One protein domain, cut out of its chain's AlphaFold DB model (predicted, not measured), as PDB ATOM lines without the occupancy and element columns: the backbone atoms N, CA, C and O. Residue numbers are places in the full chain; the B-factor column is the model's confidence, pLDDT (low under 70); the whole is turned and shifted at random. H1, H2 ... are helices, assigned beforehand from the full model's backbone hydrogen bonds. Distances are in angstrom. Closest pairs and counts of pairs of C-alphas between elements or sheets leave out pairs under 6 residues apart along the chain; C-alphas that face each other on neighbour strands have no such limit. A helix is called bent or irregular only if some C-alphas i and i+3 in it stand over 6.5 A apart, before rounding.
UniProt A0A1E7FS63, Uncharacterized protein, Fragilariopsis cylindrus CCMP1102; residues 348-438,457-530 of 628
ATOM      1  N   GLU A 348      20.550 -36.492 -24.386       93.50
ATOM      2  CA  GLU A 348      21.986 -36.592 -24.627       93.50
ATOM      3  C   GLU A 348      22.418 -37.986 -25.112       93.50
ATOM      4  O   GLU A 348      23.339 -38.077 -25.915       93.50
ATOM      5  N   LEU A 349      21.766 -39.072 -24.671       92.62
ATOM      6  CA  LEU A 349      22.056 -40.420 -25.180       92.62
ATOM      7  C   LEU A 349      21.542 -40.577 -26.609       92.62
ATOM      8  O   LEU A 349      22.219 -41.153 -27.455       92.62
ATOM      9  N   VAL A 350      20.341 -40.058 -26.874       95.00
ATOM     10  CA  VAL A 350      19.769 -40.028 -28.225       95.00
ATOM     11  C   VAL A 350      20.671 -39.214 -29.152       95.00
ATOM     12  O   VAL A 350      20.963 -39.658 -30.260       95.00
ATOM     13  N   GLU A 351      21.165 -38.069 -28.677       95.25
ATOM     14  CA  GLU A 351      22.143 -37.246 -29.387       95.25
ATOM     15  C   GLU A 351      23.447 -38.022 -29.622       95.25
ATOM     16  O   GLU A 351      23.887 -38.122 -30.763       95.25
ATOM     17  N   LEU A 352      24.021 -38.655 -28.593       91.62
ATOM     18  CA  LEU A 352      25.251 -39.448 -28.698       91.62
ATOM     19  C   LEU A 352      25.129 -40.573 -29.738       91.62
ATOM     20  O   LEU A 352      26.033 -40.755 -30.551       91.62
ATOM     21  N   LEU A 353      24.008 -41.301 -29.744       90.88
ATOM     22  CA  LEU A 353      23.734 -42.350 -30.730       90.88
ATOM     23  C   LEU A 353      23.573 -41.776 -32.140       90.88
ATOM     24  O   LEU A 353      24.074 -42.362 -33.095       90.88
ATOM     25  N   SER A 354      22.901 -40.629 -32.282       95.56
ATOM     26  CA  SER A 354      22.764 -39.968 -33.583       95.56
ATOM     27  C   SER A 354      24.113 -39.496 -34.134       95.56
ATOM     28  O   SER A 354      24.395 -39.715 -35.310       95.56
ATOM     29  N   LEU A 355      24.969 -38.955 -33.263       92.88
ATOM     30  CA  LEU A 355      26.330 -38.539 -33.583       92.88
ATOM     31  C   LEU A 355      27.208 -39.733 -33.966       92.88
ATOM     32  O   LEU A 355      27.977 -39.628 -34.910       92.88
ATOM     33  N   GLU A 356      27.072 -40.879 -33.290       90.31
ATOM     34  CA  GLU A 356      27.809 -42.101 -33.648       90.31
ATOM     35  C   GLU A 356      27.419 -42.610 -35.041       90.31
ATOM     36  O   GLU A 356      28.284 -42.944 -35.847       90.31
ATOM     37  N   MET A 357      26.121 -42.616 -35.363       90.44
ATOM     38  CA  MET A 357      25.646 -42.998 -36.697       90.44
ATOM     39  C   MET A 357      26.137 -42.035 -37.787       90.44
ATOM     40  O   MET A 357      26.446 -42.455 -38.904       90.44
ATOM     41  N   GLU A 358      26.193 -40.737 -37.483       94.00
ATOM     42  CA  GLU A 358      26.718 -39.722 -38.395       94.00
ATOM     43  C   GLU A 358      28.234 -39.859 -38.583       94.00
ATOM     44  O   GLU A 358      28.709 -39.846 -39.722       94.00
ATOM     45  N   ALA A 359      28.975 -40.088 -37.495       89.62
ATOM     46  CA  ALA A 359      30.402 -40.374 -37.527       89.62
ATOM     47  C   ALA A 359      30.686 -41.609 -38.388       89.62
ATOM     48  O   ALA A 359      31.470 -41.508 -39.325       89.62
ATOM     49  N   GLU A 360      30.002 -42.737 -38.159       86.81
ATOM     50  CA  GLU A 360      30.164 -43.964 -38.957       86.81
ATOM     51  C   GLU A 360      29.935 -43.701 -40.453       86.81
ATOM     52  O   GLU A 360      30.702 -44.157 -41.307       86.81
ATOM     53  N   LYS A 361      28.902 -42.923 -40.795       90.81
ATOM     54  CA  LYS A 361      28.624 -42.551 -42.185       90.81
ATOM     55  C   LYS A 361      29.767 -41.732 -42.793       90.81
ATOM     56  O   LYS A 361      30.209 -42.053 -43.899       90.81
ATOM     57  N   LEU A 362      30.261 -40.717 -42.081       91.69
ATOM     58  CA  LEU A 362      31.415 -39.925 -42.513       91.69
ATOM     59  C   LEU A 362      32.666 -40.795 -42.652       91.69
ATOM     60  O   LEU A 362      33.407 -40.649 -43.622       91.69
ATOM     61  N   GLU A 363      32.880 -41.746 -41.741       89.12
ATOM     62  CA  GLU A 363      34.009 -42.666 -41.822       89.12
ATOM     63  C   GLU A 363      33.946 -43.544 -43.074       89.12
ATOM     64  O   GLU A 363      34.953 -43.754 -43.755       89.12
ATOM     65  N   LEU A 364      32.760 -44.040 -43.426       86.25
ATOM     66  CA  LEU A 364      32.569 -44.815 -44.647       86.25
ATOM     67  C   LEU A 364      32.828 -43.976 -45.902       86.25
ATOM     68  O   LEU A 364      33.426 -44.480 -46.856       86.25
ATOM     69  N   ASP A 365      32.395 -42.718 -45.920       91.19
ATOM     70  CA  ASP A 365      32.564 -41.836 -47.075       91.19
ATOM     71  C   ASP A 365      34.023 -41.383 -47.242       91.19
ATOM     72  O   ASP A 365      34.584 -41.525 -48.334       91.19
ATOM     73  N   MET A 366      34.698 -40.995 -46.156       93.12
ATOM     74  CA  MET A 366      36.144 -40.738 -46.157       93.12
ATOM     75  C   MET A 366      36.944 -41.994 -46.521       93.12
ATOM     76  O   MET A 366      37.922 -41.930 -47.265       93.12
ATOM     77  N   GLY A 367      36.514 -43.167 -46.050       89.44
ATOM     78  CA  GLY A 367      37.124 -44.449 -46.390       89.44
ATOM     79  C   GLY A 367      37.067 -44.749 -47.886       89.44
ATOM     80  O   GLY A 367      38.055 -45.222 -48.448       89.44
ATOM     81  N   LYS A 368      35.951 -44.426 -48.554       89.75
ATOM     82  CA  LYS A 368      35.834 -44.527 -50.019       89.75
ATOM     83  C   LYS A 368      36.765 -43.541 -50.723       89.75
ATOM     84  O   LYS A 368      37.426 -43.943 -51.676       89.75
ATOM     85  N   ALA A 369      36.854 -42.300 -50.240       92.62
ATOM     86  CA  ALA A 369      37.733 -41.275 -50.809       92.62
ATOM     87  C   ALA A 369      39.227 -41.642 -50.685       92.62
ATOM     88  O   ALA A 369      40.007 -41.427 -51.608       92.62
ATOM     89  N   LEU A 370      39.629 -42.259 -49.570       93.38
ATOM     90  CA  LEU A 370      41.020 -42.640 -49.285       93.38
ATOM     91  C   LEU A 370      41.418 -44.021 -49.836       93.38
ATOM     92  O   LEU A 370      42.607 -44.361 -49.879       93.38
ATOM     93  N   PHE A 371      40.447 -44.831 -50.264       93.06
ATOM     94  CA  PHE A 371      40.689 -46.177 -50.783       93.06
ATOM     95  C   PHE A 371      41.659 -46.196 -51.985       93.06
ATOM     96  O   PHE A 371      42.635 -46.952 -51.929       93.06
ATOM     97  N   PRO A 372      41.494 -45.356 -53.031       95.50
ATOM     98  CA  PRO A 372      42.414 -45.327 -54.171       95.50
ATOM     99  C   PRO A 372      43.861 -44.995 -53.768       95.50
ATOM    100  O   PRO A 372      44.795 -45.673 -54.202       95.50
ATOM    101  N   PHE A 373      44.054 -44.024 -52.872       95.31
ATOM    102  CA  PHE A 373      45.374 -43.645 -52.354       95.31
ATOM    103  C   PHE A 373      46.029 -44.764 -51.536       95.31
ATOM    104  O   PHE A 373      47.241 -44.973 -51.611       95.31
ATOM    105  N   SER A 374      45.230 -45.539 -50.802       93.81
ATOM    106  CA  SER A 374      45.709 -46.713 -50.063       93.81
ATOM    107  C   SER A 374      46.186 -47.829 -51.005       93.81
ATOM    108  O   SER A 374      47.230 -48.445 -50.769       93.81
ATOM    109  N   GLU A 375      45.473 -48.074 -52.109       94.00
ATOM    110  CA  GLU A 375      45.896 -49.030 -53.148       94.00
ATOM    111  C   GLU A 375      47.151 -48.558 -53.898       94.00
ATOM    112  O   GLU A 375      48.055 -49.361 -54.179       94.00
ATOM    113  N   LEU A 376      47.253 -47.254 -54.175       94.69
ATOM    114  CA  LEU A 376      48.455 -46.638 -54.737       94.69
ATOM    115  C   LEU A 376      49.661 -46.874 -53.821       94.69
ATOM    116  O   LEU A 376      50.680 -47.415 -54.257       94.69
ATOM    117  N   ALA A 377      49.527 -46.541 -52.537       94.12
ATOM    118  CA  ALA A 377      50.574 -46.731 -51.542       94.12
ATOM    119  C   ALA A 377      51.017 -48.197 -51.421       94.12
ATOM    120  O   ALA A 377      52.215 -48.500 -51.374       94.12
ATOM    121  N   ARG A 378      50.061 -49.132 -51.444       92.38
ATOM    122  CA  ARG A 378      50.356 -50.570 -51.436       92.38
ATOM    123  C   ARG A 378      51.136 -50.993 -52.675       92.38
ATOM    124  O   ARG A 378      52.079 -51.777 -52.562       92.38
ATOM    125  N   THR A 379      50.784 -50.457 -53.840       93.75
ATOM    126  CA  THR A 379      51.480 -50.745 -55.098       93.75
ATOM    127  C   THR A 379      52.919 -50.225 -55.073       93.75
ATOM    128  O   THR A 379      53.832 -50.972 -55.433       93.75
ATOM    129  N   ILE A 380      53.139 -48.998 -54.583       93.50
ATOM    130  CA  ILE A 380      54.476 -48.404 -54.393       93.50
ATOM    131  C   ILE A 380      55.327 -49.292 -53.475       93.50
ATOM    132  O   ILE A 380      56.448 -49.664 -53.828       93.50
ATOM    133  N   SER A 381      54.771 -49.703 -52.332       90.94
ATOM    134  CA  SER A 381      55.455 -50.562 -51.358       90.94
ATOM    135  C   SER A 381      55.783 -51.950 -51.925       90.94
ATOM    136  O   SER A 381      56.925 -52.408 -51.848       90.94
ATOM    137  N   HIS A 382      54.812 -52.605 -52.573       92.12
ATOM    138  CA  HIS A 382      54.980 -53.941 -53.152       92.12
ATOM    139  C   HIS A 382      56.035 -53.963 -54.266       92.12
ATOM    140  O   HIS A 382      56.873 -54.865 -54.316       92.12
ATOM    141  N   LYS A 383      56.031 -52.946 -55.137       93.94
ATOM    142  CA  LYS A 383      57.024 -52.788 -56.210       93.94
ATOM    143  C   LYS A 383      58.360 -52.206 -55.713       93.94
ATOM    144  O   LYS A 383      59.298 -52.125 -56.500       93.94
ATOM    145  N   ARG A 384      58.475 -51.862 -54.420       92.50
ATOM    146  CA  ARG A 384      59.656 -51.247 -53.779       92.50
ATOM    147  C   ARG A 384      60.120 -49.970 -54.476       92.50
ATOM    148  O   ARG A 384      61.313 -49.773 -54.702       92.50
ATOM    149  N   ILE A 385      59.167 -49.125 -54.831       92.56
ATOM    150  CA  ILE A 385      59.433 -47.897 -55.570       92.56
ATOM    151  C   ILE A 385      59.822 -46.805 -54.580       92.56
ATOM    152  O   ILE A 385      59.121 -46.568 -53.597       92.56
ATOM    153  N   SER A 386      60.959 -46.159 -54.827       90.06
ATOM    154  CA  SER A 386      61.365 -44.960 -54.102       90.06
ATOM    155  C   SER A 386      60.705 -43.735 -54.724       90.06
ATOM    156  O   SER A 386      60.766 -43.541 -55.934       90.06
ATOM    157  N   LEU A 387      60.085 -42.903 -53.886       91.44
ATOM    158  CA  LEU A 387      59.695 -41.553 -54.280       91.44
ATOM    159  C   LEU A 387      60.952 -40.684 -54.324       91.44
ATOM    160  O   LEU A 387      61.637 -40.582 -53.300       91.44
ATOM    161  N   ASP A 388      61.223 -40.067 -55.468       91.38
ATOM    162  CA  ASP A 388      62.308 -39.105 -55.672       91.38
ATOM    163  C   ASP A 388      61.732 -37.716 -55.979       91.38
ATOM    164  O   ASP A 388      60.582 -37.590 -56.402       91.38
ATOM    165  N   SER A 389      62.517 -36.664 -55.734       91.25
ATOM    166  CA  SER A 389      62.102 -35.286 -56.015       91.25
ATOM    167  C   SER A 389      61.951 -35.073 -57.520       91.25
ATOM    168  O   SER A 389      62.899 -35.309 -58.275       91.25
ATOM    169  N   VAL A 390      60.794 -34.571 -57.943       86.12
ATOM    170  CA  VAL A 390      60.520 -34.211 -59.337       86.12
ATOM    171  C   VAL A 390      60.309 -32.707 -59.389       86.12
ATOM    172  O   VAL A 390      59.382 -32.190 -58.768       86.12
ATOM    173  N   ILE A 391      61.181 -32.007 -60.119       86.44
ATOM    174  CA  ILE A 391      61.151 -30.543 -60.230       86.44
ATOM    175  C   ILE A 391      59.760 -30.100 -60.702       86.44
ATOM    176  O   ILE A 391      59.314 -30.504 -61.774       86.44
ATOM    177  N   GLY A 392      59.095 -29.271 -59.894       85.94
ATOM    178  CA  GLY A 392      57.763 -28.728 -60.178       85.94
ATOM    179  C   GLY A 392      56.579 -29.591 -59.727       85.94
ATOM    180  O   GLY A 392      55.449 -29.144 -59.889       85.94
ATOM    181  N   ILE A 393      56.809 -30.788 -59.170       88.00
ATOM    182  CA  ILE A 393      55.742 -31.643 -58.612       88.00
ATOM    183  C   ILE A 393      55.990 -31.964 -57.136       88.00
ATOM    184  O   ILE A 393      55.065 -31.866 -56.340       88.00
ATOM    185  N   VAL A 394      57.213 -32.374 -56.782       92.06
ATOM    186  CA  VAL A 394      57.585 -32.758 -55.409       92.06
ATOM    187  C   VAL A 394      58.890 -32.078 -55.041       92.06
ATOM    188  O   VAL A 394      59.946 -32.401 -55.604       92.06
ATOM    189  N   GLU A 395      58.835 -31.164 -54.079       93.44
ATOM    190  CA  GLU A 395      60.035 -30.520 -53.558       93.44
ATOM    191  C   GLU A 395      60.828 -31.463 -52.638       93.44
ATOM    192  O   GLU A 395      60.302 -32.396 -52.024       93.44
ATOM    193  N   LEU A 396      62.141 -31.234 -52.519       92.00
ATOM    194  CA  LEU A 396      63.013 -32.064 -51.675       92.00
ATOM    195  C   LEU A 396      62.633 -31.985 -50.182       92.00
ATOM    196  O   LEU A 396      62.850 -32.943 -49.441       92.00
ATOM    197  N   SER A 397      62.064 -30.854 -49.760       91.88
ATOM    198  CA  SER A 397      61.540 -30.579 -48.415       91.88
ATOM    199  C   SER A 397      60.296 -31.405 -48.075       91.88
ATOM    200  O   SER A 397      60.135 -31.807 -46.926       91.88
ATOM    201  N   GLU A 398      59.441 -31.687 -49.058       89.88
ATOM    202  CA  GLU A 398      58.161 -32.394 -48.883       89.88
ATOM    203  C   GLU A 398      58.331 -33.916 -48.890       89.88
ATOM    204  O   GLU A 398      57.527 -34.658 -48.321       89.88
ATOM    205  N   LEU A 399      59.410 -34.398 -49.514       91.44
ATOM    206  CA  LEU A 399      59.677 -35.818 -49.728       91.44
ATOM    207  C   LEU A 399      59.625 -36.674 -48.443       91.44
ATOM    208  O   LEU A 399      59.072 -37.777 -48.507       91.44
ATOM    209  N   PRO A 400      60.170 -36.242 -47.285       89.44
ATOM    210  CA  PRO A 400      60.061 -37.007 -46.044       89.44
ATOM    211  C   PRO A 400      58.607 -37.179 -45.586       89.44
ATOM    212  O   PRO A 400      58.214 -38.296 -45.246       89.44
ATOM    213  N   SER A 401      57.808 -36.109 -45.643       87.00
ATOM    214  CA  SER A 401      56.398 -36.122 -45.234       87.00
ATOM    215  C   SER A 401      55.560 -36.987 -46.175       87.00
ATOM    216  O   SER A 401      54.857 -37.897 -45.743       87.00
ATOM    217  N   LEU A 402      55.758 -36.829 -47.488       91.38
ATOM    218  CA  LEU A 402      55.074 -37.622 -48.507       91.38
ATOM    219  C   LEU A 402      55.379 -39.125 -48.387       91.38
ATOM    220  O   LEU A 402      54.481 -39.963 -48.496       91.38
ATOM    221  N   ARG A 403      56.646 -39.491 -48.141       91.06
ATOM    222  CA  ARG A 403      57.052 -40.891 -47.910       91.06
ATOM    223  C   ARG A 403      56.374 -41.471 -46.675       91.06
ATOM    224  O   ARG A 403      55.961 -42.631 -46.698       91.06
ATOM    225  N   GLU A 404      56.259 -40.676 -45.621       87.75
ATOM    226  CA  GLU A 404      55.574 -41.067 -44.399       87.75
ATOM    227  C   GLU A 404      54.063 -41.236 -44.627       87.75
ATOM    228  O   GLU A 404      53.493 -42.246 -44.211       87.75
ATOM    229  N   THR A 405      53.424 -40.347 -45.386       90.50
ATOM    230  CA  THR A 405      52.005 -40.459 -45.753       90.50
ATOM    231  C   THR A 405      51.721 -41.669 -46.635       90.50
ATOM    232  O   THR A 405      50.801 -42.435 -46.343       90.50
ATOM    233  N   VAL A 406      52.562 -41.956 -47.634       91.81
ATOM    234  CA  VAL A 406      52.468 -43.202 -48.414       91.81
ATOM    235  C   VAL A 406      52.652 -44.425 -47.524       91.81
ATOM    236  O   VAL A 406      51.890 -45.389 -47.626       91.81
ATOM    237  N   ARG A 407      53.626 -44.402 -46.608       88.44
ATOM    238  CA  ARG A 407      53.818 -45.491 -45.649       88.44
ATOM    239  C   ARG A 407      52.546 -45.715 -44.827       88.44
ATOM    240  O   ARG A 407      52.125 -46.862 -44.703       88.44
ATOM    241  N   ARG A 408      51.927 -44.651 -44.302       85.44
ATOM    242  CA  ARG A 408      50.695 -44.702 -43.495       85.44
ATOM    243  C   ARG A 408      49.516 -45.245 -44.290       85.44
ATOM    244  O   ARG A 408      48.938 -46.245 -43.873       85.44
ATOM    245  N   LEU A 409      49.222 -44.667 -45.455       90.31
ATOM    246  CA  LEU A 409      48.158 -45.117 -46.363       90.31
ATOM    247  C   LEU A 409      48.286 -46.604 -46.716       90.31
ATOM    248  O   LEU A 409      47.287 -47.319 -46.788       90.31
ATOM    249  N   GLY A 410      49.518 -47.105 -46.844       88.75
ATOM    250  CA  GLY A 410      49.788 -48.523 -47.080       88.75
ATOM    251  C   GLY A 410      49.250 -49.466 -45.994       88.75
ATOM    252  O   GLY A 410      49.002 -50.634 -46.292       88.75
ATOM    253  N   TYR A 411      49.037 -48.988 -44.761       82.31
ATOM    254  CA  TYR A 411      48.543 -49.786 -43.627       82.31
ATOM    255  C   TYR A 411      47.045 -49.637 -43.347       82.31
ATOM    256  O   TYR A 411      46.464 -50.516 -42.713       82.31
ATOM    257  N   VAL A 412      46.407 -48.569 -43.824       75.50
ATOM    258  CA  VAL A 412      45.062 -48.140 -43.394       75.50
ATOM    259  C   VAL A 412      43.970 -49.159 -43.735       75.50
ATOM    260  O   VAL A 412      42.995 -49.307 -43.006       75.50
ATOM    261  N   LEU A 413      44.161 -49.939 -44.798       67.19
ATOM    262  CA  LEU A 413      43.182 -50.926 -45.266       67.19
ATOM    263  C   LEU A 413      43.743 -52.351 -45.355       67.19
ATOM    264  O   LEU A 413      43.213 -53.197 -46.079       67.19
ATOM    265  N   CYS A 414      44.820 -52.645 -44.624       61.41
ATOM    266  CA  CYS A 414      45.366 -53.996 -44.548       61.41
ATOM    267  C   CYS A 414      44.433 -54.906 -43.735       61.41
ATOM    268  O   CYS A 414      44.559 -55.041 -42.523       61.41
ATOM    269  N   ARG A 415      43.499 -55.576 -44.424       51.12
ATOM    270  CA  ARG A 415      42.704 -56.691 -43.888       51.12
ATOM    271  C   ARG A 415      43.578 -57.935 -43.693       51.12
ATOM    272  O   ARG A 415      43.380 -58.948 -44.363       51.12
ATOM    273  N   THR A 416      44.539 -57.912 -42.779       53.41
ATOM    274  CA  THR A 416      44.982 -59.174 -42.179       53.41
ATOM    275  C   THR A 416      44.007 -59.505 -41.065       53.41
ATOM    276  O   THR A 416      44.116 -58.994 -39.955       53.41
ATOM    277  N   VAL A 417      43.010 -60.332 -41.391       45.69
ATOM    278  CA  VAL A 417      42.056 -60.898 -40.427       45.69
ATOM    279  C   VAL A 417      42.869 -61.615 -39.341       45.69
ATOM    280  O   VAL A 417      43.405 -62.693 -39.591       45.69
ATOM    281  N   GLY A 418      43.036 -60.985 -38.175       52.03
ATOM    282  CA  GLY A 418      43.762 -61.556 -37.034       52.03
ATOM    283  C   GLY A 418      44.815 -60.670 -36.358       52.03
ATOM    284  O   GLY A 418      45.358 -61.104 -35.347       52.03
ATOM    285  N   SER A 419      45.122 -59.465 -36.854       51.75
ATOM    286  CA  SER A 419      45.928 -58.487 -36.102       51.75
ATOM    287  C   SER A 419      45.014 -57.509 -35.362       51.75
ATOM    288  O   SER A 419      44.220 -56.829 -36.001       51.75
ATOM    289  N   GLU A 420      45.144 -57.421 -34.038       45.62
ATOM    290  CA  GLU A 420      44.337 -56.586 -33.119       45.62
ATOM    291  C   GLU A 420      44.428 -55.065 -33.368       45.62
ATOM    292  O   GLU A 420      43.805 -54.268 -32.672       45.62
ATOM    293  N   THR A 421      45.189 -54.629 -34.372       48.28
ATOM    294  CA  THR A 421      45.250 -53.230 -34.792       48.28
ATOM    295  C   THR A 421      43.944 -52.851 -35.484       48.28
ATOM    296  O   THR A 421      43.604 -53.445 -36.508       48.28
ATOM    297  N   SER A 422      43.234 -51.862 -34.932       48.97
ATOM    298  CA  SER A 422      41.968 -51.320 -35.443       48.97
ATOM    299  C   SER A 422      41.926 -51.285 -36.975       48.97
ATOM    300  O   SER A 422      42.686 -50.549 -37.608       48.97
ATOM    301  N   THR A 423      41.048 -52.081 -37.581       54.25
ATOM    302  CA  THR A 423      40.802 -52.031 -39.024       54.25
ATOM    303  C   THR A 423      40.010 -50.772 -39.361       54.25
ATOM    304  O   THR A 423      38.989 -50.531 -38.723       54.25
ATOM    305  N   GLY A 424      40.431 -50.001 -40.366       68.44
ATOM    306  CA  GLY A 424      39.696 -48.826 -40.848       68.44
ATOM    307  C   GLY A 424      40.575 -47.585 -40.978       68.44
ATOM    308  O   GLY A 424      41.793 -47.665 -40.880       68.44
ATOM    309  N   ILE A 425      39.944 -46.431 -41.187       78.19
ATOM    310  CA  ILE A 425      40.618 -45.130 -41.343       78.19
ATOM    311  C   ILE A 425      40.963 -44.437 -40.020       78.19
ATOM    312  O   ILE A 425      41.749 -43.495 -40.012       78.19
ATOM    313  N   ARG A 426      40.480 -44.968 -38.891       76.88
ATOM    314  CA  ARG A 426      40.788 -44.503 -37.530       76.88
ATOM    315  C   ARG A 426      42.278 -44.268 -37.239       76.88
ATOM    316  O   ARG A 426      42.592 -43.271 -36.596       76.88
ATOM    317  N   PRO A 427      43.216 -45.104 -37.725       74.19
ATOM    318  CA  PRO A 427      44.635 -44.794 -37.698       74.19
ATOM    319  C   PRO A 427      44.945 -43.387 -38.250       74.19
ATOM    320  O   PRO A 427      45.600 -42.603 -37.564       74.19
ATOM    321  N   ILE A 428      44.472 -43.040 -39.451       77.19
ATOM    322  CA  ILE A 428      44.730 -41.726 -40.067       77.19
ATOM    323  C   ILE A 428      44.220 -40.606 -39.158       77.19
ATOM    324  O   ILE A 428      44.931 -39.630 -38.939       77.19
ATOM    325  N   PHE A 429      43.035 -40.766 -38.568       81.12
ATOM    326  CA  PHE A 429      42.478 -39.763 -37.659       81.12
ATOM    327  C   PHE A 429      43.324 -39.556 -36.405       81.12
ATOM    328  O   PHE A 429      43.547 -38.420 -36.001       81.12
ATOM    329  N   LEU A 430      43.850 -40.634 -35.817       75.94
ATOM    330  CA  LEU A 430      44.761 -40.533 -34.673       75.94
ATOM    331  C   LEU A 430      46.052 -39.786 -35.034       75.94
ATOM    332  O   LEU A 430      46.558 -39.022 -34.214       75.94
ATOM    333  N   ASP A 431      46.553 -39.954 -36.262       71.12
ATOM    334  CA  ASP A 431      47.737 -39.230 -36.737       71.12
ATOM    335  C   ASP A 431      47.441 -37.742 -36.945       71.12
ATOM    336  O   ASP A 431      48.246 -36.901 -36.546       71.12
ATOM    337  N   LEU A 432      46.277 -37.408 -37.513       73.50
ATOM    338  CA  LEU A 432      45.811 -36.023 -37.649       73.50
ATOM    339  C   LEU A 432      45.612 -35.352 -36.283       73.50
ATOM    340  O   LEU A 432      45.885 -34.163 -36.138       73.50
ATOM    341  N   LEU A 433      45.218 -36.111 -35.258       68.62
ATOM    342  CA  LEU A 433      45.159 -35.641 -33.870       68.62
ATOM    343  C   LEU A 433      46.528 -35.557 -33.193       68.62
ATOM    344  O   LEU A 433      46.619 -35.001 -32.099       68.62
ATOM    345  N   MET A 434      47.584 -36.068 -33.828       65.44
ATOM    346  CA  MET A 434      48.910 -36.247 -33.236       65.44
ATOM    347  C   MET A 434      48.900 -37.084 -31.957       65.44
ATOM    348  O   MET A 434      49.749 -36.897 -31.083       65.44
ATOM    349  N   VAL A 435      47.960 -38.023 -31.846       57.94
ATOM    350  CA  VAL A 435      48.001 -39.013 -30.774       57.94
ATOM    351  C   VAL A 435      49.214 -39.904 -31.051       57.94
ATOM    352  O   VAL A 435      49.236 -40.579 -32.086       57.94
ATOM    353  N   PRO A 436      50.245 -39.902 -30.183       53.66
ATOM    354  CA  PRO A 436      51.417 -40.738 -30.382       53.66
ATOM    355  C   PRO A 436      50.971 -42.194 -30.457       53.66
ATOM    356  O   PRO A 436      50.346 -42.715 -29.534       53.66
ATOM    357  N   ARG A 437      51.271 -42.854 -31.574       57.22
ATOM    358  CA  ARG A 437      51.111 -44.301 -31.694       57.22
ATOM    359  C   ARG A 437      52.392 -44.975 -31.217       57.22
ATOM    360  O   ARG A 437      53.153 -45.496 -32.029       57.22
ATOM    361  N   ASP A 438      52.672 -44.912 -29.924       46.56
ATOM    362  CA  ASP A 438      53.787 -45.679 -29.358       46.56
ATOM    363  C   ASP A 438      53.376 -47.166 -29.350       46.56
ATOM    364  O   ASP A 438      52.220 -47.493 -29.106       46.56
ATOM    365  N   THR A 457      50.801 -26.745 -34.912       75.31
ATOM    366  CA  THR A 457      49.879 -26.552 -36.035       75.31
ATOM    367  C   THR A 457      48.447 -26.796 -35.578       75.31
ATOM    368  O   THR A 457      48.167 -27.697 -34.778       75.31
ATOM    369  N   THR A 458      47.525 -25.959 -36.045       90.06
ATOM    370  CA  THR A 458      46.094 -26.146 -35.779       90.06
ATOM    371  C   THR A 458      45.595 -27.436 -36.445       90.06
ATOM    372  O   THR A 458      46.236 -27.995 -37.335       90.06
ATOM    373  N   LEU A 459      44.448 -27.967 -36.007       88.69
ATOM    374  CA  LEU A 459      43.843 -29.138 -36.655       88.69
ATOM    375  C   LEU A 459      43.600 -28.899 -38.154       88.69
ATOM    376  O   LEU A 459      43.895 -29.778 -38.958       88.69
ATOM    377  N   GLU A 460      43.130 -27.706 -38.513       92.75
ATOM    378  CA  GLU A 460      42.898 -27.297 -39.901       92.75
ATOM    379  C   GLU A 460      44.186 -27.312 -40.727       92.75
ATOM    380  O   GLU A 460      44.209 -27.923 -41.789       92.75
ATOM    381  N   GLU A 461      45.282 -26.744 -40.212       91.81
ATOM    382  CA  GLU A 461      46.587 -26.758 -40.892       91.81
ATOM    383  C   GLU A 461      47.106 -28.181 -41.120       91.81
ATOM    384  O   GLU A 461      47.689 -28.475 -42.163       91.81
ATOM    385  N   ARG A 462      46.875 -29.090 -40.166       89.00
ATOM    386  CA  ARG A 462      47.260 -30.505 -40.302       89.00
ATOM    387  C   ARG A 462      46.424 -31.226 -41.354       89.00
ATOM    388  O   ARG A 462      46.966 -32.030 -42.112       89.00
ATOM    389  N   ILE A 463      45.123 -30.942 -41.410       93.19
ATOM    390  CA  ILE A 463      44.242 -31.455 -42.463       93.19
ATOM    391  C   ILE A 463      44.697 -30.912 -43.821       93.19
ATOM    392  O   ILE A 463      44.866 -31.694 -44.751       93.19
ATOM    393  N   ASP A 464      44.980 -29.615 -43.924       93.94
ATOM    394  CA  ASP A 464      45.452 -28.983 -45.158       93.94
ATOM    395  C   ASP A 464      46.791 -29.555 -45.621       93.94
ATOM    396  O   ASP A 464      46.956 -29.861 -46.802       93.94
ATOM    397  N   GLN A 465      47.720 -29.795 -44.694       91.88
ATOM    398  CA  GLN A 465      48.973 -30.478 -44.994       91.88
ATOM    399  C   GLN A 465      48.714 -31.887 -45.543       91.88
ATOM    400  O   GLN A 465      49.224 -32.232 -46.608       91.88
ATOM    401  N   PHE A 466      47.880 -32.689 -44.880       93.31
ATOM    402  CA  PHE A 466      47.545 -34.035 -45.349       93.31
ATOM    403  C   PHE A 466      46.875 -34.027 -46.735       93.31
ATOM    404  O   PHE A 466      47.233 -34.819 -47.608       93.31
ATOM    405  N   LEU A 467      45.942 -33.106 -46.979       95.06
ATOM    406  CA  LEU A 467      45.279 -32.950 -48.276       95.06
ATOM    407  C   LEU A 467      46.241 -32.464 -49.364       95.06
ATOM    408  O   LEU A 467      46.146 -32.919 -50.504       95.06
ATOM    409  N   SER A 468      47.202 -31.603 -49.022       94.94
ATOM    410  CA  SER A 468      48.263 -31.188 -49.945       94.94
ATOM    411  C   SER A 468      49.113 -32.385 -50.381       94.94
ATOM    412  O   SER A 468      49.364 -32.568 -51.569       94.94
ATOM    413  N   GLU A 469      49.446 -33.287 -49.455       94.31
ATOM    414  CA  GLU A 469      50.209 -34.502 -49.748       94.31
ATOM    415  C   GLU A 469      49.409 -35.487 -50.610       94.31
ATOM    416  O   GLU A 469      49.953 -36.065 -51.552       94.31
ATOM    417  N   LEU A 470      48.107 -35.651 -50.350       95.69
ATOM    418  CA  LEU A 470      47.218 -36.430 -51.218       95.69
ATOM    419  C   LEU A 470      47.109 -35.816 -52.618       95.69
ATOM    420  O   LEU A 470      47.140 -36.541 -53.612       95.69
ATOM    421  N   THR A 471      47.052 -34.489 -52.712       96.31
ATOM    422  CA  THR A 471      47.033 -33.768 -53.990       96.31
ATOM    423  C   THR A 471      48.336 -33.991 -54.763       96.31
ATOM    424  O   THR A 471      48.301 -34.271 -55.960       96.31
ATOM    425  N   ILE A 472      49.489 -33.979 -54.086       94.81
ATOM    426  CA  ILE A 472      50.781 -34.335 -54.691       94.81
ATOM    427  C   ILE A 472      50.750 -35.780 -55.217       94.81
ATOM    428  O   ILE A 472      51.149 -36.030 -56.357       94.81
ATOM    429  N   LEU A 473      50.230 -36.738 -54.439       94.50
ATOM    430  CA  LEU A 473      50.078 -38.128 -54.893       94.50
ATOM    431  C   LEU A 473      49.136 -38.258 -56.095       94.50
ATOM    432  O   LEU A 473      49.410 -39.054 -56.994       94.50
ATOM    433  N   SER A 474      48.056 -37.480 -56.130       95.25
ATOM    434  CA  SER A 474      47.132 -37.417 -57.264       95.25
ATOM    435  C   SER A 474      47.840 -36.917 -58.528       95.25
ATOM    436  O   SER A 474      47.801 -37.581 -59.568       95.25
ATOM    437  N   ASN A 475      48.598 -35.822 -58.415       93.69
ATOM    438  CA  ASN A 475      49.361 -35.232 -59.517       93.69
ATOM    439  C   ASN A 475      50.431 -36.181 -60.073       93.69
ATOM    440  O   ASN A 475      50.661 -36.210 -61.281       93.69
ATOM    441  N   LEU A 476      51.055 -36.995 -59.217       91.31
ATOM    442  CA  LEU A 476      52.028 -38.002 -59.646       91.31
ATOM    443  C   LEU A 476      51.399 -39.129 -60.485       91.31
ATOM    444  O   LEU A 476      52.097 -39.754 -61.287       91.31
ATOM    445  N   VAL A 477      50.107 -39.410 -60.283       92.00
ATOM    446  CA  VAL A 477      49.357 -40.480 -60.963       92.00
ATOM    447  C   VAL A 477      48.609 -39.974 -62.200       92.00
ATOM    448  O   VAL A 477      48.305 -40.767 -63.094       92.00
ATOM    449  N   SER A 478      48.318 -38.674 -62.271       88.62
ATOM    450  CA  SER A 478      47.604 -38.082 -63.399       88.62
ATOM    451  C   SER A 478      48.386 -38.258 -64.709       88.62
ATOM    452  O   SER A 478      49.585 -37.962 -64.756       88.62
ATOM    453  N   PRO A 479      47.743 -38.720 -65.800       78.06
ATOM    454  CA  PRO A 479      48.388 -38.775 -67.104       78.06
ATOM    455  C   PRO A 479      48.767 -37.351 -67.523       78.06
ATOM    456  O   PRO A 479      47.910 -36.467 -67.583       78.06
ATOM    457  N   CYS A 480      50.054 -37.113 -67.786       69.75
ATOM    458  CA  CYS A 480      50.505 -35.822 -68.293       69.75
ATOM    459  C   CYS A 480      49.820 -35.581 -69.648       69.75
ATOM    460  O   CYS A 480      49.995 -36.355 -70.585       69.75
ATOM    461  N   THR A 481      48.988 -34.544 -69.737       66.25
ATOM    462  CA  THR A 481      48.236 -34.197 -70.956       66.25
ATOM    463  C   THR A 481      49.100 -33.513 -72.017       66.25
ATOM    464  O   THR A 481      48.663 -33.354 -73.152       66.25
ATOM    465  N   ASN A 482      50.335 -33.157 -71.664       63.78
ATOM    466  CA  ASN A 482      51.366 -32.636 -72.557       63.78
ATOM    467  C   ASN A 482      52.462 -33.704 -72.690       63.78
ATOM    468  O   ASN A 482      52.641 -34.451 -71.736       63.78
ATOM    469  N   ASP A 483      53.196 -33.757 -73.811       72.25
ATOM    470  CA  ASP A 483      54.184 -34.785 -74.236       72.25
ATOM    471  C   ASP A 483      55.309 -35.189 -73.236       72.25
ATOM    472  O   ASP A 483      56.274 -35.863 -73.604       72.25
ATOM    473  N   LEU A 484      55.235 -34.793 -71.966       65.62
ATOM    474  CA  LEU A 484      56.071 -35.295 -70.891       65.62
ATOM    475  C   LEU A 484      55.619 -36.694 -70.430       65.62
ATOM    476  O   LEU A 484      54.434 -36.929 -70.190       65.62
ATOM    477  N   PRO A 485      56.561 -37.637 -70.255       68.00
ATOM    478  CA  PRO A 485      56.252 -38.937 -69.679       68.00
ATOM    479  C   PRO A 485      55.684 -38.778 -68.253       68.00
ATOM    480  O   PRO A 485      56.113 -37.876 -67.527       68.00
ATOM    481  N   PRO A 486      54.744 -39.644 -67.827       68.69
ATOM    482  CA  PRO A 486      54.197 -39.609 -66.473       68.69
ATOM    483  C   PRO A 486      55.316 -39.733 -65.431       68.69
ATOM    484  O   PRO A 486      56.232 -40.544 -65.584       68.69
ATOM    485  N   ALA A 487      55.230 -38.935 -64.362       76.06
ATOM    486  CA  ALA A 487      56.246 -38.893 -63.308       76.06
ATOM    487  C   ALA A 487      56.394 -40.245 -62.583       76.06
ATOM    488  O   ALA A 487      57.498 -40.632 -62.199       76.06
ATOM    489  N   LEU A 488      55.295 -40.999 -62.447       78.50
ATOM    490  CA  LEU A 488      55.307 -42.385 -61.985       78.50
ATOM    491  C   LEU A 488      55.274 -43.351 -63.175       78.50
ATOM    492  O   LEU A 488      54.238 -43.561 -63.800       78.50
ATOM    493  N   ASN A 489      56.397 -44.023 -63.434       80.81
ATOM    494  CA  ASN A 489      56.475 -45.120 -64.405       80.81
ATOM    495  C   ASN A 489      55.969 -46.437 -63.779       80.81
ATOM    496  O   ASN A 489      56.736 -47.368 -63.522       80.81
ATOM    497  N   ILE A 490      54.680 -46.472 -63.426       85.69
ATOM    498  CA  ILE A 490      54.027 -47.618 -62.786       85.69
ATOM    499  C   ILE A 490      52.751 -47.963 -63.539       85.69
ATOM    500  O   ILE A 490      51.824 -47.161 -63.581       85.69
ATOM    501  N   ASP A 491      52.643 -49.213 -63.990       89.44
ATOM    502  CA  ASP A 491      51.352 -49.772 -64.396       89.44
ATOM    503  C   ASP A 491      50.421 -49.846 -63.175       89.44
ATOM    504  O   ASP A 491      50.580 -50.720 -62.306       89.44
ATOM    505  N   LEU A 492      49.500 -48.885 -63.087       91.19
ATOM    506  CA  LEU A 492      48.421 -48.803 -62.104       91.19
ATOM    507  C   LEU A 492      47.106 -49.253 -62.747       91.19
ATOM    508  O   LEU A 492      46.879 -49.063 -63.941       91.19
ATOM    509  N   SER A 493      46.218 -49.852 -61.948       93.88
ATOM    510  CA  SER A 493      44.857 -50.148 -62.407       93.88
ATOM    511  C   SER A 493      44.144 -48.844 -62.758       93.88
ATOM    512  O   SER A 493      44.192 -47.893 -61.977       93.88
ATOM    513  N   SER A 494      43.410 -48.824 -63.872       92.00
ATOM    514  CA  SER A 494      42.620 -47.658 -64.289       92.00
ATOM    515  C   SER A 494      41.636 -47.194 -63.208       92.00
ATOM    516  O   SER A 494      41.372 -46.002 -63.098       92.00
ATOM    517  N   SER A 495      41.142 -48.109 -62.368       93.31
ATOM    518  CA  SER A 495      40.293 -47.778 -61.219       93.31
ATOM    519  C   SER A 495      41.011 -46.942 -60.156       93.31
ATOM    520  O   SER A 495      40.408 -46.032 -59.599       93.31
ATOM    521  N   VAL A 496      42.291 -47.221 -59.888       94.12
ATOM    522  CA  VAL A 496      43.101 -46.483 -58.904       94.12
ATOM    523  C   VAL A 496      43.447 -45.106 -59.453       94.12
ATOM    524  O   VAL A 496      43.255 -44.115 -58.761       94.12
ATOM    525  N   THR A 497      43.867 -45.032 -60.719       94.38
ATOM    526  CA  THR A 497      44.159 -43.758 -61.388       94.38
ATOM    527  C   THR A 497      42.940 -42.842 -61.394       94.38
ATOM    528  O   THR A 497      43.048 -41.699 -60.960       94.38
ATOM    529  N   LYS A 498      41.768 -43.344 -61.811       94.38
ATOM    530  CA  LYS A 498      40.516 -42.571 -61.797       94.38
ATOM    531  C   LYS A 498      40.086 -42.174 -60.388       94.38
ATOM    532  O   LYS A 498      39.660 -41.047 -60.181       94.38
ATOM    533  N   GLY A 499      40.231 -43.078 -59.420       94.44
ATOM    534  CA  GLY A 499      39.905 -42.799 -58.025       94.44
ATOM    535  C   GLY A 499      40.764 -41.686 -57.416       94.44
ATOM    536  O   GLY A 499      40.236 -40.820 -56.733       94.44
ATOM    537  N   CYS A 500      42.071 -41.672 -57.699       95.38
ATOM    538  CA  CYS A 500      42.975 -40.633 -57.201       95.38
ATOM    539  C   CYS A 500      42.814 -39.281 -57.914       95.38
ATOM    540  O   CYS A 500      43.261 -38.281 -57.368       95.38
ATOM    541  N   THR A 501      42.247 -39.242 -59.126       94.00
ATOM    542  CA  THR A 501      42.197 -38.033 -59.975       94.00
ATOM    543  C   THR A 501      40.774 -37.508 -60.149       94.00
ATOM    544  O   THR A 501      40.437 -36.470 -59.604       94.00
ATOM    545  N   GLU A 502      39.921 -38.235 -60.871       94.81
ATOM    546  CA  GLU A 502      38.558 -37.811 -61.225       94.81
ATOM    547  C   GLU A 502      37.608 -37.770 -60.018       94.81
ATOM    548  O   GLU A 502      36.684 -36.963 -59.992       94.81
ATOM    549  N   GLN A 503      37.797 -38.665 -59.044       93.12
ATOM    550  CA  GLN A 503      36.897 -38.809 -57.887       93.12
ATOM    551  C   GLN A 503      37.415 -38.120 -56.621       93.12
ATOM    552  O   GLN A 503      36.715 -38.104 -55.609       93.12
ATOM    553  N   TYR A 504      38.638 -37.593 -56.658       96.00
ATOM    554  CA  TYR A 504      39.250 -36.946 -55.511       96.00
ATOM    555  C   TYR A 504      38.823 -35.480 -55.442       96.00
ATOM    556  O   TYR A 504      39.241 -34.664 -56.259       96.00
ATOM    557  N   ASP A 505      38.000 -35.164 -54.445       97.50
ATOM    558  CA  ASP A 505      37.607 -33.799 -54.103       97.50
ATOM    559  C   ASP A 505      38.248 -33.415 -52.751       97.50
ATOM    560  O   ASP A 505      37.793 -33.885 -51.699       97.50
ATOM    561  N   PRO A 506      39.334 -32.615 -52.754       96.38
ATOM    562  CA  PRO A 506      40.027 -32.229 -51.529       96.38
ATOM    563  C   PRO A 506      39.167 -31.345 -50.620       96.38
ATOM    564  O   PRO A 506      39.301 -31.433 -49.401       96.38
ATOM    565  N   GLU A 507      38.279 -30.520 -51.181       97.38
ATOM    566  CA  GLU A 507      37.429 -29.616 -50.402       97.38
ATOM    567  C   GLU A 507      36.344 -30.404 -49.669       97.38
ATOM    568  O   GLU A 507      36.141 -30.216 -48.467       97.38
ATOM    569  N   LEU A 508      35.709 -31.357 -50.358       96.44
ATOM    570  CA  LEU A 508      34.744 -32.254 -49.729       96.44
ATOM    571  C   LEU A 508      35.395 -33.084 -48.617       96.44
ATOM    572  O   LEU A 508      34.836 -33.184 -47.525       96.44
ATOM    573  N   LEU A 509      36.582 -33.649 -48.869       95.44
ATOM    574  CA  LEU A 509      37.302 -34.435 -47.865       95.44
ATOM    575  C   LEU A 509      37.719 -33.576 -46.660       95.44
ATOM    576  O   LEU A 509      37.647 -34.051 -45.526       95.44
ATOM    577  N   LYS A 510      38.099 -32.309 -46.879       95.88
ATOM    578  CA  LYS A 510      38.375 -31.346 -45.801       95.88
ATOM    579  C   LYS A 510      37.159 -31.149 -44.904       95.88
ATOM    580  O   LYS A 510      37.276 -31.293 -43.690       95.88
ATOM    581  N   CYS A 511      36.004 -30.846 -45.498       96.81
ATOM    582  CA  CYS A 511      34.759 -30.646 -44.758       96.81
ATOM    583  C   CYS A 511      34.380 -31.902 -43.964       96.81
ATOM    584  O   CYS A 511      34.132 -31.808 -42.769       96.81
ATOM    585  N   GLN A 512      34.451 -33.085 -44.583       94.88
ATOM    586  CA  GLN A 512      34.157 -34.358 -43.911       94.88
ATOM    587  C   GLN A 512      35.071 -34.628 -42.710       94.88
ATOM    588  O   GLN A 512      34.600 -35.108 -41.680       94.88
ATOM    589  N   LEU A 513      36.368 -34.324 -42.830       93.44
ATOM    590  CA  LEU A 513      37.316 -34.458 -41.724       93.44
ATOM    591  C   LEU A 513      36.965 -33.503 -40.579       93.44
ATOM    592  O   LEU A 513      36.919 -33.930 -39.428       93.44
ATOM    593  N   LEU A 514      36.700 -32.230 -40.884       94.44
ATOM    594  CA  LEU A 514      36.339 -31.226 -39.879       94.44
ATOM    595  C   LEU A 514      35.021 -31.563 -39.173       94.44
ATOM    596  O   LEU A 514      34.967 -31.504 -37.944       94.44
ATOM    597  N   ASP A 515      34.002 -31.979 -39.923       95.25
ATOM    598  CA  ASP A 515      32.712 -32.405 -39.378       95.25
ATOM    599  C   ASP A 515      32.880 -33.623 -38.460       95.25
ATOM    600  O   ASP A 515      32.350 -33.644 -37.349       95.25
ATOM    601  N   TRP A 516      33.687 -34.608 -38.870       93.81
ATOM    602  CA  TRP A 516      33.984 -35.779 -38.043       93.81
ATOM    603  C   TRP A 516      34.663 -35.389 -36.723       93.81
ATOM    604  O   TRP A 516      34.265 -35.868 -35.660       93.81
ATOM    605  N   PHE A 517      35.643 -34.478 -36.755       91.19
ATOM    606  CA  PHE A 517      36.288 -33.984 -35.535       91.19
ATOM    607  C   PHE A 517      35.320 -33.226 -34.626       91.19
ATOM    608  O   PHE A 517      35.316 -33.460 -33.417       91.19
ATOM    609  N   ALA A 518      34.459 -32.378 -35.190       93.38
ATOM    610  CA  ALA A 518      33.436 -31.668 -34.429       93.38
ATOM    611  C   ALA A 518      32.445 -32.636 -33.757       93.38
ATOM    612  O   ALA A 518      32.073 -32.439 -32.595       93.38
ATOM    613  N   ILE A 519      32.059 -33.712 -34.453       91.94
ATOM    614  CA  ILE A 519      31.213 -34.780 -33.910       91.94
ATOM    615  C   ILE A 519      31.915 -35.491 -32.751       91.94
ATOM    616  O   ILE A 519      31.320 -35.641 -31.684       91.94
ATOM    617  N   VAL A 520      33.180 -35.880 -32.913       88.94
ATOM    618  CA  VAL A 520      33.959 -36.568 -31.866       88.94
ATOM    619  C   VAL A 520      34.137 -35.682 -30.630       88.94
ATOM    620  O   VAL A 520      33.956 -36.146 -29.501       88.94
ATOM    621  N   ASP A 521      34.425 -34.394 -30.816       89.25
ATOM    622  CA  ASP A 521      34.523 -33.430 -29.718       89.25
ATOM    623  C   ASP A 521      33.184 -33.285 -28.980       89.25
ATOM    624  O   ASP A 521      33.137 -33.274 -27.742       89.25
ATOM    625  N   ARG A 522      32.073 -33.245 -29.726       94.12
ATOM    626  CA  ARG A 522      30.725 -33.215 -29.153       94.12
ATOM    627  C   ARG A 522      30.407 -34.498 -28.385       94.12
ATOM    628  O   ARG A 522      29.931 -34.410 -27.252       94.12
ATOM    629  N   GLN A 523      30.716 -35.669 -28.939       89.38
ATOM    630  CA  GLN A 523      30.565 -36.955 -28.254       89.38
ATOM    631  C   GLN A 523      31.377 -36.992 -26.957       89.38
ATOM    632  O   GLN A 523      30.875 -37.428 -25.921       89.38
ATOM    633  N   HIS A 524      32.611 -36.482 -26.971       87.44
ATOM    634  CA  HIS A 524      33.458 -36.424 -25.784       87.44
ATOM    635  C   HIS A 524      32.876 -35.508 -24.694       87.44
ATOM    636  O   HIS A 524      32.922 -35.846 -23.505       87.44
ATOM    637  N   LEU A 525      32.297 -34.368 -25.085       90.88
ATOM    638  CA  LEU A 525      31.600 -33.461 -24.173       90.88
ATOM    639  C   LEU A 525      30.366 -34.125 -23.543       90.88
ATOM    640  O   LEU A 525      30.192 -34.053 -22.326       90.88
ATOM    641  N   LEU A 526      29.546 -34.810 -24.348       90.50
ATOM    642  CA  LEU A 526      28.373 -35.548 -23.866       90.50
ATOM    643  C   LEU A 526      28.781 -36.688 -22.924       90.50
ATOM    644  O   LEU A 526      28.251 -36.803 -21.820       90.50
ATOM    645  N   HIS A 527      29.793 -37.473 -23.299       88.00
ATOM    646  CA  HIS A 527      30.286 -38.590 -22.496       88.00
ATOM    647  C   HIS A 527      30.822 -38.140 -21.127       88.00
ATOM    648  O   HIS A 527      30.602 -38.811 -20.118       88.00
ATOM    649  N   LYS A 528      31.499 -36.983 -21.046       87.25
ATOM    650  CA  LYS A 528      31.961 -36.420 -19.761       87.25
ATOM    651  C   LYS A 528      30.814 -36.152 -18.790       87.25
ATOM    652  O   LYS A 528      30.991 -36.383 -17.595       87.25
ATOM    653  N   ASN A 529      29.666 -35.718 -19.299       89.00
ATOM    654  CA  ASN A 529      28.485 -35.422 -18.493       89.00
ATOM    655  C   ASN A 529      27.705 -36.687 -18.100       89.00
ATOM    656  O   ASN A 529      26.865 -36.627 -17.208       89.00
ATOM    657  N   GLN A 530      27.982 -37.829 -18.742       89.06
ATOM    658  CA  GLN A 530      27.169 -39.045 -18.646       89.06
ATOM    659  C   GLN A 530      27.951 -40.302 -18.267       89.06
ATOM    660  O   GLN A 530      27.551 -41.412 -18.613       89.06
TER     661      GLN A 530
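Overview. This is residues 348 to 438 and 457 to 530 of the 628 residues of an uncharacterized protein of Fragilariopsis cylindrus CCMP1102 (UniProt A0A1E7FS63). Two long helices, H1a and H6, lie side by side and run opposite ways as a long arm, which leads into a head of shorter helices and loops. In the head H4 overlaps the first part of H6, H2 crosses both H4 and H1b, H5 packs on H1b and on the last part of H4, and small H3 follows H2 as a helical hairpin; the loop residues 480 to 485 stick out at the end away from the arm. The printed part has 165 residues with six named helices, H1 to H6 in that order along the chain, and no named strand; the class is all helix, and the helix packing is part aligned, part crossed. By its radius of gyration of the C-alphas, 17.4 A, the whole is compact, yet its outline is elongated, with spans of 60 by 35 by 30 A.

Along the chain. The longest helix, H1, covers residues 348 to 382 and was assigned as one helix by its hydrogen bonds, but it is bent: C-alphas 369 and 372 are 7.0 A apart. Its arm H1a, residues 348 to 369, begins at C-alpha 348 (21.986, -36.592, -24.627) and measures 30.9 A; its arm H1b, residues 372 to 382, measures 15.3 A. H2 is residues 399 to 412, 20.1 A long, and H3 is residues 426 to 432. H4, residues 459 to 477, measures 27.4 A and begins at C-alpha 459 (43.843, -29.138, -36.655). H5 is residues 494 to 501. H6, residues 506 to 529, measures 35.1 A and ends at C-alpha 529 (28.485, -35.422, -18.493).

Arrangement. H1a touches H6 at a shallow tilt of 26 degrees, opposite ways; the closest C-alphas are those of Ala 359 and Trp 516, 5.8 A apart. At the bend the lines of H1a and H1b stand at a steep tilt of 56 degrees. H1b touches H5 at a steep tilt of 63 degrees, closest at the C-alphas of Pro 372 and Val 496, 4.9 A. H1b also touches H2, with residues 406 to 412 of H2 alone, about perpendicular at 78 degrees; the closest C-alphas, Ser 374 and Leu 409, are 4.7 A apart. H4 is the hub, touching four other helices. It touches H6 opposite ways at a shallow tilt of 33 degrees, only just short of steep, with the C-alphas of Leu 467 and Pro 506 closest at 6.2 A. It touches H2 about perpendicular, at 90 degrees, with the C-alphas of Leu 402 and Glu 469 closest at 5.9 A. H4 and H5 form a helical hairpin, closest at the C-alphas of Ser 474 and Cys 500, 5.3 A. H2 and H3 form another, with the C-alphas of Val 412 and Pro 427 closest at 6.6 A. H3 and H4 only just touch, with 3 pairs of C-alphas within 8 A, the closest being Leu 432 and Arg 462 at 6.3 A. H3 and H6 are near each other, while H2 and H6, for instance, are apart. Every O i to N i+4 pair is within hydrogen-bond range in H1a, H1b, H3, H4, H5 and H6, and 9 of 10 are in H2.

Size, cuts and confidence. The two C-alphas farthest apart, those of Asp 483 and Gln 530, are 62.0 A apart, while the first and last printed C-alphas, Glu 348 and Gln 530, are 8.3 A apart. Residues 439 to 456 are cut out, and C-alphas 438 and 457 are 20.6 A apart across the cut, which lies in the link from H3 to H4. The links H1 to H2, H2 to H3 and H4 to H5 are long; the link H5 to H6 is tight. Residues 480 to 485 stand free. The mean pLDDT of the printed part is 85.7, and it is under 70 in residues 413 to 424, 433 to 438, 480 to 482 and 484 to 486.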